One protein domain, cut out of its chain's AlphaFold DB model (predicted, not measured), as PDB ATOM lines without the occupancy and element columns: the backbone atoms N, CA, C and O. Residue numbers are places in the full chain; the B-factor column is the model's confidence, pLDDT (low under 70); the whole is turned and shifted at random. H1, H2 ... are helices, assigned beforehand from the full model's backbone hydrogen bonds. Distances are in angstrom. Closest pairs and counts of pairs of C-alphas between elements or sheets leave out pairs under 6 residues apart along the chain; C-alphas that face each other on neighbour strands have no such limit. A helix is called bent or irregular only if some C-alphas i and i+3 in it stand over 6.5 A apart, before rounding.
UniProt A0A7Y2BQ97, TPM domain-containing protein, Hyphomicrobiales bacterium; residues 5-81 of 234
ATOM      1  N   VAL A   5     294.241 311.442 414.676       87.81
ATOM      2  CA  VAL A   5     295.104 310.259 414.773       87.81
ATOM      3  C   VAL A   5     294.426 309.178 415.605       87.81
ATOM      4  O   VAL A   5     293.732 309.489 416.573       87.81
ATOM      5  N   ARG A   6     294.614 307.917 415.199       90.12
ATOM      6  CA  ARG A   6     294.058 306.745 415.874       90.12
ATOM      7  C   ARG A   6     294.998 305.542 415.790       90.12
ATOM      8  O   ARG A   6     295.598 305.307 414.740       90.12
ATOM      9  N   LEU A   7     295.074 304.773 416.869       92.19
ATOM     10  CA  LEU A   7     295.655 303.440 416.949       92.19
ATOM     11  C   LEU A   7     294.523 302.426 417.154       92.19
ATOM     12  O   LEU A   7     293.836 302.428 418.170       92.19
ATOM     13  N   GLU A   8     294.334 301.535 416.184       92.00
ATOM     14  CA  GLU A   8     293.321 300.482 416.269       92.00
ATOM     15  C   GLU A   8     293.940 299.153 416.704       92.00
ATOM     16  O   GLU A   8     294.997 298.746 416.220       92.00
ATOM     17  N   VAL A   9     293.261 298.469 417.626       92.06
ATOM     18  CA  VAL A   9     293.696 297.200 418.214       92.06
ATOM     19  C   VAL A   9     292.609 296.159 417.973       92.06
ATOM     20  O   VAL A   9     291.428 296.416 418.193       92.06
ATOM     21  N   SER A  10     292.992 294.972 417.502       91.31
ATOM     22  CA  SER A  10     292.049 293.862 417.361       91.31
ATOM     23  C   SER A  10     291.629 293.331 418.730       91.31
ATOM     24  O   SER A  10     292.445 293.264 419.645       91.31
ATOM     25  N   ARG A  11     290.400 292.812 418.840       90.19
ATOM     26  CA  ARG A  11     289.867 292.242 420.093       90.19
ATOM     27  C   ARG A  11     290.807 291.238 420.774       90.19
ATOM     28  O   ARG A  11     290.919 291.196 421.991       90.19
ATOM     29  N   SER A  12     291.519 290.436 419.985       93.25
ATOM     30  CA  SER A  12     292.492 289.451 420.480       93.25
ATOM     31  C   SER A  12     293.696 290.051 421.218       93.25
ATOM     32  O   SER A  12     294.360 289.338 421.965       93.25
ATOM     33  N   LEU A  13     294.001 291.330 421.000       94.75
ATOM     34  CA  LEU A  13     295.149 292.029 421.574       94.75
ATOM     35  C   LEU A  13     294.758 293.026 422.680       94.75
ATOM     36  O   LEU A  13     295.645 293.522 423.374       94.75
ATOM     37  N   GLU A  14     293.461 293.272 422.896       91.75
ATOM     38  CA  GLU A  14     292.934 294.151 423.955       91.75
ATOM     39  C   GLU A  14     293.444 293.815 425.370       91.75
ATOM     40  O   GLU A  14     293.740 294.752 426.115       91.75
ATOM     41  N   PRO A  15     293.649 292.535 425.765       92.19
ATOM     42  CA  PRO A  15     294.223 292.227 427.079       92.19
ATOM     43  C   PRO A  15     295.638 292.793 427.288       92.19
ATOM     44  O   PRO A  15     296.084 292.961 428.421       92.19
ATOM     45  N   VAL A  16     296.364 293.073 426.201       94.44
ATOM     46  CA  VAL A  16     297.723 293.632 426.224       94.44
ATOM     47  C   VAL A  16     297.693 295.143 425.999       94.44
ATOM     48  O   VAL A  16     298.296 295.895 426.775       94.44
ATOM     49  N   PHE A  17     296.993 295.578 424.951       95.62
ATOM     50  CA  PHE A  17     296.866 296.972 424.528       95.62
ATOM     51  C   PHE A  17     295.452 297.468 424.833       95.62
ATOM     52  O   PHE A  17     294.593 297.543 423.959       95.62
ATOM     53  N   THR A  18     295.218 297.768 426.106       91.88
ATOM     54  CA  THR A  18     293.912 298.203 426.612       91.88
ATOM     55  C   THR A  18     293.508 299.571 426.057       91.88
ATOM     56  O   THR A  18     294.369 300.367 425.679       91.88
ATOM     57  N   ASP A  19     292.218 299.911 426.122       88.62
ATOM     58  CA  ASP A  19     291.708 301.257 425.802       88.62
ATOM     59  C   ASP A  19     292.470 302.373 426.537       88.62
ATOM     60  O   ASP A  19     292.703 303.455 425.996       88.62
ATOM     61  N   ALA A  20     292.877 302.118 427.783       88.88
ATOM     62  CA  ALA A  20     293.669 303.062 428.564       88.88
ATOM     63  C   ALA A  20     295.070 303.270 427.966       88.88
ATOM     64  O   ALA A  20     295.534 304.407 427.882       88.88
ATOM     65  N   PHE A  21     295.729 302.193 427.527       92.75
ATOM     66  CA  PHE A  21     297.026 302.274 426.856       92.75
ATOM     67  C   PHE A  21     296.916 302.949 425.487       92.75
ATOM     68  O   PHE A  21     297.699 303.850 425.194       92.75
ATOM     69  N   VAL A  22     295.932 302.554 424.674       92.94
ATOM     70  CA  VAL A  22     295.696 303.125 423.338       92.94
ATOM     71  C   VAL A  22     295.508 304.631 423.438       92.94
ATOM     72  O   VAL A  22     296.270 305.382 422.831       92.94
ATOM     73  N   LYS A  23     294.591 305.083 424.301       89.00
ATOM     74  CA  LYS A  23     294.360 306.512 424.497       89.00
ATOM     75  C   LYS A  23     295.609 307.242 424.992       89.00
ATOM     76  O   LYS A  23     295.900 308.350 424.547       89.00
ATOM     77  N   TYR A  24     296.344 306.638 425.924       90.25
ATOM     78  CA  TYR A  24     297.583 307.221 426.427       90.25
ATOM     79  C   TYR A  24     298.603 307.433 425.302       90.25
ATOM     80  O   TYR A  24     299.177 308.513 425.206       90.25
ATOM     81  N   ILE A  25     298.799 306.444 424.429       92.56
ATOM     82  CA  ILE A  25     299.706 306.552 423.283       92.56
ATOM     83  C   ILE A  25     299.229 307.618 422.295       92.56
ATOM     84  O   ILE A  25     300.022 308.456 421.869       92.56
ATOM     85  N   GLU A  26     297.947 307.638 421.949       91.81
ATOM     86  CA  GLU A  26     297.416 308.644 421.027       91.81
ATOM     87  C   GLU A  26     297.643 310.065 421.568       91.81
ATOM     88  O   GLU A  26     298.275 310.888 420.899       91.81
ATOM     89  N   ASP A  27     297.224 310.324 422.810       88.56
ATOM     90  CA  ASP A  27     297.288 311.648 423.437       88.56
ATOM     91  C   ASP A  27     298.724 312.084 423.762       88.56
ATOM     92  O   ASP A  27     299.094 313.242 423.560       88.56
ATOM     93  N   ARG A  28     299.536 311.177 424.317       88.94
ATOM     94  CA  ARG A  28     300.833 311.514 424.927       88.94
ATOM     95  C   ARG A  28     302.027 311.183 424.057       88.94
ATOM     96  O   ARG A  28     303.111 311.639 424.394       88.94
ATOM     97  N   GLN A  29     301.856 310.419 422.983       91.94
ATOM     98  CA  GLN A  29     302.933 310.065 422.063       91.94
ATOM     99  C   GLN A  29     302.643 310.567 420.650       91.94
ATOM    100  O   GLN A  29     303.410 311.365 420.117       91.94
ATOM    101  N   MET A  30     301.545 310.130 420.034       93.31
ATOM    102  CA  MET A  30     301.310 310.366 418.607       93.31
ATOM    103  C   MET A  30     300.972 311.834 418.315       93.31
ATOM    104  O   MET A  30     301.604 312.446 417.450       93.31
ATOM    105  N   VAL A  31     300.030 312.424 419.062       90.62
ATOM    106  CA  VAL A  31     299.584 313.815 418.857       90.62
ATOM    107  C   VAL A  31     300.747 314.821 418.880       90.62
ATOM    108  O   VAL A  31     300.855 315.578 417.913       90.62
ATOM    109  N   PRO A  32     301.663 314.834 419.877       89.31
ATOM    110  CA  PRO A  32     302.784 315.778 419.896       89.31
ATOM    111  C   PRO A  32     303.670 315.731 418.642       89.31
ATOM    112  O   PRO A  32     304.021 316.774 418.083       89.31
ATOM    113  N   PHE A  33     304.007 314.533 418.155       90.62
ATOM    114  CA  PHE A  33     304.792 314.385 416.927       90.62
ATOM    115  C   PHE A  33     304.012 314.873 415.703       90.62
ATOM    116  O   PHE A  33     304.541 315.645 414.898       90.62
ATOM    117  N   PHE A  34     302.746 314.476 415.580       90.50
ATOM    118  CA  PHE A  34     301.934 314.741 414.393       90.50
ATOM    119  C   PHE A  34     301.574 316.231 414.290       90.50
ATOM    120  O   PHE A  34     301.604 316.798 413.196       90.50
ATOM    121  N   ALA A  35     301.338 316.895 415.427       87.56
ATOM    122  CA  ALA A  35     301.138 318.341 415.507       87.56
ATOM    123  C   ALA A  35     302.358 319.126 414.994       87.56
ATOM    124  O   ALA A  35     302.193 320.147 414.331       87.56
ATOM    125  N   SER A  36     303.571 318.614 415.238       85.31
ATOM    126  CA  SER A  36     304.834 319.202 414.757       85.31
ATOM    127  C   SER A  36     305.218 318.809 413.320       85.31
ATOM    128  O   SER A  36     306.308 319.145 412.864       85.31
ATOM    129  N   GLY A  37     304.359 318.078 412.597       87.44
ATOM    130  CA  GLY A  37     304.638 317.597 411.236       87.44
ATOM    131  C   GLY A  37     305.602 316.405 411.162       87.44
ATOM    132  O   GLY A  37     305.947 315.957 410.072       87.44
ATOM    133  N   ARG A  38     306.009 315.841 412.304       88.94
ATOM    134  CA  ARG A  38     306.977 314.738 412.408       88.94
ATOM    135  C   ARG A  38     306.298 313.367 412.448       88.94
ATOM    136  O   ARG A  38     306.484 312.593 413.381       88.94
ATOM    137  N   ILE A  39     305.483 313.071 411.436       90.44
ATOM    138  CA  ILE A  39     304.633 311.866 411.407       90.44
ATOM    139  C   ILE A  39     305.469 310.579 411.438       90.44
ATOM    140  O   ILE A  39     305.228 309.717 412.280       90.44
ATOM    141  N   ALA A  40     306.468 310.458 410.555       90.81
ATOM    142  CA  ALA A  40     307.307 309.259 410.468       90.81
ATOM    143  C   ALA A  40     308.039 308.969 411.790       90.81
ATOM    144  O   ALA A  40     308.046 307.835 412.266       90.81
ATOM    145  N   ASP A  41     308.574 310.015 412.425       87.94
ATOM    146  CA  ASP A  41     309.238 309.899 413.723       87.94
ATOM    147  C   ASP A  41     308.259 309.508 414.834       87.94
ATOM    148  O   ASP A  41     308.587 308.682 415.684       87.94
ATOM    149  N   GLY A  42     307.039 310.051 414.804       90.75
ATOM    150  CA  GLY A  42     305.978 309.680 415.734       90.75
ATOM    151  C   GLY A  42     305.586 308.210 415.622       90.75
ATOM    152  O   GLY A  42     305.413 307.557 416.648       90.75
ATOM    153  N   ILE A  43     305.505 307.658 414.407       92.88
ATOM    154  CA  ILE A  43     305.240 306.226 414.184       92.88
ATOM    155  C   ILE A  43     306.386 305.373 414.741       92.88
ATOM    156  O   ILE A  43     306.144 304.412 415.479       92.88
ATOM    157  N   LEU A  44     307.634 305.742 414.430       90.31
ATOM    158  CA  LEU A  44     308.809 305.012 414.903       90.31
ATOM    159  C   LEU A  44     308.867 304.992 416.435       90.31
ATOM    160  O   LEU A  44     308.916 303.921 417.035       90.31
ATOM    161  N   ALA A  45     308.763 306.159 417.069       89.94
ATOM    162  CA  ALA A  45     308.825 306.281 418.521       89.94
ATOM    163  C   ALA A  45     307.605 305.640 419.219       89.94
ATOM    164  O   ALA A  45     307.712 305.129 420.329       89.94
ATOM    165  N   THR A  46     306.434 305.609 418.569       94.56
ATOM    166  CA  THR A  46     305.263 304.871 419.086       94.56
ATOM    167  C   THR A  46     305.501 303.362 419.106       94.56
ATOM    168  O   THR A  46     305.077 302.681 420.042       94.56
ATOM    169  N   THR A  47     306.219 302.832 418.112       93.50
ATOM    170  CA  THR A  47     306.540 301.399 418.039       93.50
ATOM    171  C   THR A  47     307.360 300.950 419.251       93.50
ATOM    172  O   THR A  47     307.107 299.872 419.789       93.50
ATOM    173  N   GLU A  48     308.274 301.790 419.746       91.50
ATOM    174  CA  GLU A  48     309.064 301.500 420.952       91.50
ATOM    175  C   GLU A  48     308.168 301.283 422.182       91.50
ATOM    176  O   GLU A  48     308.355 300.310 422.915       91.50
ATOM    177  N   LEU A  49     307.147 302.129 422.372       94.31
ATOM    178  CA  LEU A  49     306.208 302.022 423.493       94.31
ATOM    179  C   LEU A  49     305.275 300.808 423.370       94.31
ATOM    180  O   LEU A  49     304.967 300.165 424.376       94.31
ATOM    181  N   ILE A  50     304.864 300.452 422.148       95.69
ATOM    182  CA  ILE A  50     304.089 299.229 421.876       95.69
ATOM    183  C   ILE A  50     304.910 297.989 422.245       95.69
ATOM    184  O   ILE A  50     304.410 297.097 422.936       95.69
ATOM    185  N   VAL A  51     306.183 297.937 421.837       95.25
ATOM    186  CA  VAL A  51     307.095 296.841 422.195       95.25
ATOM    187  C   VAL A  51     307.273 296.759 423.710       95.25
ATOM    188  O   VAL A  51     307.141 295.667 424.268       95.25
ATOM    189  N   THR A  52     307.490 297.890 424.394       93.56
ATOM    190  CA  THR A  52     307.585 297.912 425.861       93.56
ATOM    191  C   THR A  52     306.318 297.362 426.512       93.56
ATOM    192  O   THR A  52     306.404 296.464 427.351       93.56
ATOM    193  N   ARG A  53     305.127 297.815 426.101       95.25
ATOM    194  CA  ARG A  53     303.860 297.325 426.668       95.25
ATOM    195  C   ARG A  53     303.677 295.822 426.457       95.25
ATOM    196  O   ARG A  53     303.263 295.124 427.383       95.25
ATOM    197  N   ALA A  54     304.032 295.310 425.279       95.50
ATOM    198  CA  ALA A  54     303.981 293.878 424.993       95.50
ATOM    199  C   ALA A  54     304.932 293.068 425.895       95.50
ATOM    200  O   ALA A  54     304.565 291.995 426.377       95.50
ATOM    201  N   GLN A  55     306.142 293.573 426.150       93.44
ATOM    202  CA  GLN A  55     307.101 292.942 427.064       93.44
ATOM    203  C   GLN A  55     306.602 292.951 428.513       93.44
ATOM    204  O   GLN A  55     306.719 291.948 429.213       93.44
ATOM    205  N   GLU A  56     306.000 294.053 428.951       93.06
ATOM    206  CA  GLU A  56     305.421 294.177 430.288       93.06
ATOM    207  C   GLU A  56     304.237 293.240 430.502       93.06
ATOM    208  O   GLU A  56     304.190 292.550 431.517       93.06
ATOM    209  N   ALA A  57     303.326 293.148 429.533       94.25
ATOM    210  CA  ALA A  57     302.207 292.216 429.604       94.25
ATOM    211  C   ALA A  57     302.684 290.758 429.688       94.25
ATOM    212  O   ALA A  57     302.167 289.989 430.493       94.25
ATOM    213  N   ARG A  58     303.733 290.384 428.936       93.94
ATOM    214  CA  ARG A  58     304.372 289.057 429.055       93.94
ATOM    215  C   ARG A  58     304.972 288.799 430.438       93.94
ATOM    216  O   ARG A  58     305.062 287.649 430.849       93.94
ATOM    217  N   ALA A  59     305.384 289.850 431.139       92.44
ATOM    218  CA  ALA A  59     305.878 289.787 432.510       92.44
ATOM    219  C   ALA A  59     304.763 289.941 433.566       92.44
ATOM    220  O   ALA A  59     305.075 290.107 434.742       92.44
ATOM    221  N   ASN A  60     303.483 289.892 433.166       93.19
ATOM    222  CA  ASN A  60     302.311 290.121 434.021       93.19
ATOM    223  C   ASN A  60     302.324 291.479 434.742       93.19
ATOM    224  O   ASN A  60     301.830 291.613 435.858       93.19
ATOM    225  N   VAL A  61     302.902 292.497 434.104       91.31
ATOM    226  CA  VAL A  61     302.899 293.871 434.607       91.31
ATOM    227  C   VAL A  61     301.719 294.613 433.989       91.31
ATOM    228  O   VAL A  61     301.597 294.712 432.760       91.31
ATOM    229  N   GLU A  62     300.848 295.152 434.838       90.62
ATOM    230  CA  GLU A  62     299.726 295.986 434.412       90.62
ATOM    231  C   GLU A  62     300.203 297.286 433.755       90.62
ATOM    232  O   GLU A  62     301.330 297.753 433.958       90.62
ATOM    233  N   PHE A  63     299.350 297.861 432.908       89.38
ATOM    234  CA  PHE A  63     299.640 299.163 432.332       89.38
ATOM    235  C   PHE A  63     299.468 300.254 433.395       89.38
ATOM    236  O   PHE A  63     298.404 300.380 433.993       89.38
ATOM    237  N   ASP A  64     300.511 301.058 433.570       83.69
ATOM    238  CA  ASP A  64     300.539 302.218 434.455       83.69
ATOM    239  C   ASP A  64     300.952 303.446 433.618       83.69
ATOM    240  O   ASP A  64     302.097 303.485 433.151       83.69
ATOM    241  N   PRO A  65     300.043 304.415 433.382       71.19
ATOM    242  CA  PRO A  65     300.323 305.647 432.639       71.19
ATOM    243  C   PRO A  65     301.095 306.701 433.461       71.19
ATOM    244  O   PRO A  65     301.241 307.840 433.008       71.19
ATOM    245  N   GLY A  66     301.554 306.364 434.671       68.69
ATOM    246  CA  GLY A  66     302.281 307.260 435.563       68.69
ATOM    247  C   GLY A  66     301.376 308.194 436.374       68.69
ATOM    248  O   GLY A  66     300.156 308.048 436.438       68.69
ATOM    249  N   THR A  67     301.990 309.197 437.009       55.47
ATOM    250  CA  THR A  67     301.369 310.055 438.040       55.47
ATOM    251  C   THR A  67     300.335 311.055 437.521       55.47
ATOM    252  O   THR A  67     299.711 311.748 438.321       55.47
ATOM    253  N   ASN A  68     300.120 311.147 436.205       53.28
ATOM    254  CA  ASN A  68     299.118 312.046 435.634       53.28
ATOM    255  C   ASN A  68     298.410 311.390 434.428       53.28
ATOM    256  O   ASN A  68     298.712 311.725 433.268       53.28
ATOM    257  N   PRO A  69     297.520 310.406 434.685       51.19
ATOM    258  CA  PRO A  69     296.838 309.644 433.645       51.19
ATOM    259  C   PRO A  69     295.947 310.553 432.798       51.19
ATOM    260  O   PRO A  69     295.174 311.353 433.326       51.19
ATOM    261  N   ALA A  70     295.991 310.401 431.474       52.09
ATOM    262  CA  ALA A  70     294.894 310.886 430.644       52.09
ATOM    263  C   ALA A  70     293.627 310.085 431.005       52.09
ATOM    264  O   ALA A  70     293.668 308.856 431.064       52.09
ATOM    265  N   ARG A  71     292.498 310.757 431.269       45.03
ATOM    266  CA  ARG A  71     291.221 310.068 431.527       45.03
ATOM    267  C   ARG A  71     290.748 309.387 430.241       45.03
ATOM    268  O   ARG A  71     290.442 310.084 429.278       45.03
ATOM    269  N   SER A  72     290.671 308.056 430.228       43.41
ATOM    270  CA  SER A  72     290.051 307.296 429.138       43.41
ATOM    271  C   SER A  72     288.551 307.165 429.350       43.41
ATOM    272  O   SER A  72     288.109 306.546 430.313       43.41
ATOM    273  N   ALA A  73     287.771 307.796 428.471       37.12
ATOM    274  CA  ALA A  73     286.377 307.442 428.249       37.12
ATOM    275  C   ALA A  73     286.405 306.352 427.170       37.12
ATOM    276  O   ALA A  73     286.766 306.653 426.035       37.12
ATOM    277  N   GLY A  74     286.177 305.095 427.560       35.84
ATOM    278  CA  GLY A  74     286.404 303.916 426.713       35.84
ATOM    279  C   GLY A  74     285.684 303.936 425.357       35.84
ATOM    280  O   GLY A  74     284.762 304.719 425.135       35.84
ATOM    281  N   GLY A  75     286.101 303.032 424.465       38.47
ATOM    282  CA  GLY A  75     285.449 302.770 423.181       38.47
ATOM    283  C   GLY A  75     285.699 303.821 422.091       38.47
ATOM    284  O   GLY A  75     284.838 304.644 421.799       38.47
ATOM    285  N   GLY A  76     286.848 303.743 421.415       43.84
ATOM    286  CA  GLY A  76     287.035 304.367 420.094       43.84
ATOM    287  C   GLY A  76     287.191 305.890 420.060       43.84
ATOM    288  O   GLY A  76     286.941 306.494 419.017       43.84
ATOM    289  N   ALA A  77     287.608 306.512 421.165       48.03
ATOM    290  CA  ALA A  77     287.945 307.931 421.181       48.03
ATOM    291  C   ALA A  77     289.086 308.223 420.191       48.03
ATOM    292  O   ALA A  77     290.114 307.562 420.217       48.03
ATOM    293  N   VAL A  78     288.885 309.206 419.314       55.44
ATOM    294  CA  VAL A  78     289.900 309.686 418.373       55.44
ATOM    295  C   VAL A  78     290.560 310.921 418.971       55.44
ATOM    296  O   VAL A  78     289.861 311.854 419.385       55.44
ATOM    297  N   SER A  79     291.891 310.966 418.995       67.38
ATOM    298  CA  SER A  79     292.601 312.143 419.493       67.38
ATOM    299  C   SER A  79     292.691 313.212 418.411       67.38
ATOM    300  O   SER A  79     293.239 313.008 417.320       67.38
ATOM    301  N   LYS A  80     292.139 314.389 418.716       67.38
ATOM    302  CA  LYS A  80     292.319 315.572 417.876       67.38
ATOM    303  C   LYS A  80     293.778 316.003 417.938       67.38
ATOM    304  O   LYS A  80     294.334 316.151 419.026       67.38
ATOM    305  N   ILE A  81     294.387 316.258 416.783       60.78
ATOM    306  CA  ILE A  81     295.719 316.860 416.723       60.78
ATOM    307  C   ILE A  81     295.554 318.356 417.017       60.78
ATOM    308  O   ILE A  81     295.362 319.172 416.115       60.78
TER     309      ILE A  81
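What this domain is: This is residues 5 to 81 of the 234 residues of the protein "TPM domain-containing protein" of Hyphomicrobiales bacterium (UniProt A0A7Y2BQ97). The longest helix, H2, lies side by side with H1, and the two make a helical hairpin with a tight turn at one end. Two long stretches with no named element, residues 5 to 18 before H1 and residues 59 to 81 after H2, make up much of the rest; the second swings in a wide loop past H1, and its last C-alpha, of Ile 81, is 6.9 A from the first, of Val 5. The printed part has 77 residues with two named helices, H1 then H2, and no named strand; the class is all helix, though under half of the residues, 37 of 77, are in named elements. The whole is compact, with a radius of gyration of the C-alphas of 12.2 A, and spans 36 by 28 by 25 A.

Where its parts are: H2 holds residues 39 to 58 and is 28.8 A long from C-alpha 39 at (304.633, 311.866, 411.407) to C-alpha 58 at (304.372, 289.057, 429.055). H1 holds residues 19 to 35 and is 22.1 A long, beginning at C-alpha 19 at (291.708, 301.257, 425.802). H1 is irregular, but only just: C-alphas 28 and 31 are 6.6 A apart.

How they stand to each other: H2 and H1 touch, and their closest C-alphas, of Gly 42 and Phe 33, are 5.0 A apart. They run opposite ways at a shallow tilt of 22 degrees, with centres 11.1 A apart. Of the O i to N i+4 pairs, 14 of 16 in H2 and 10 of 13 in H1 are within hydrogen-bond range.

The domain as a whole: The two C-alphas farthest apart are those of Gly 37 and Asn 60, at 35.8 A. The printed part has no cut, and the link from H1 to H2, 3 residues, is tight. The mean pLDDT of the printed part is 82.9, and residues 66 to 81 are under 70.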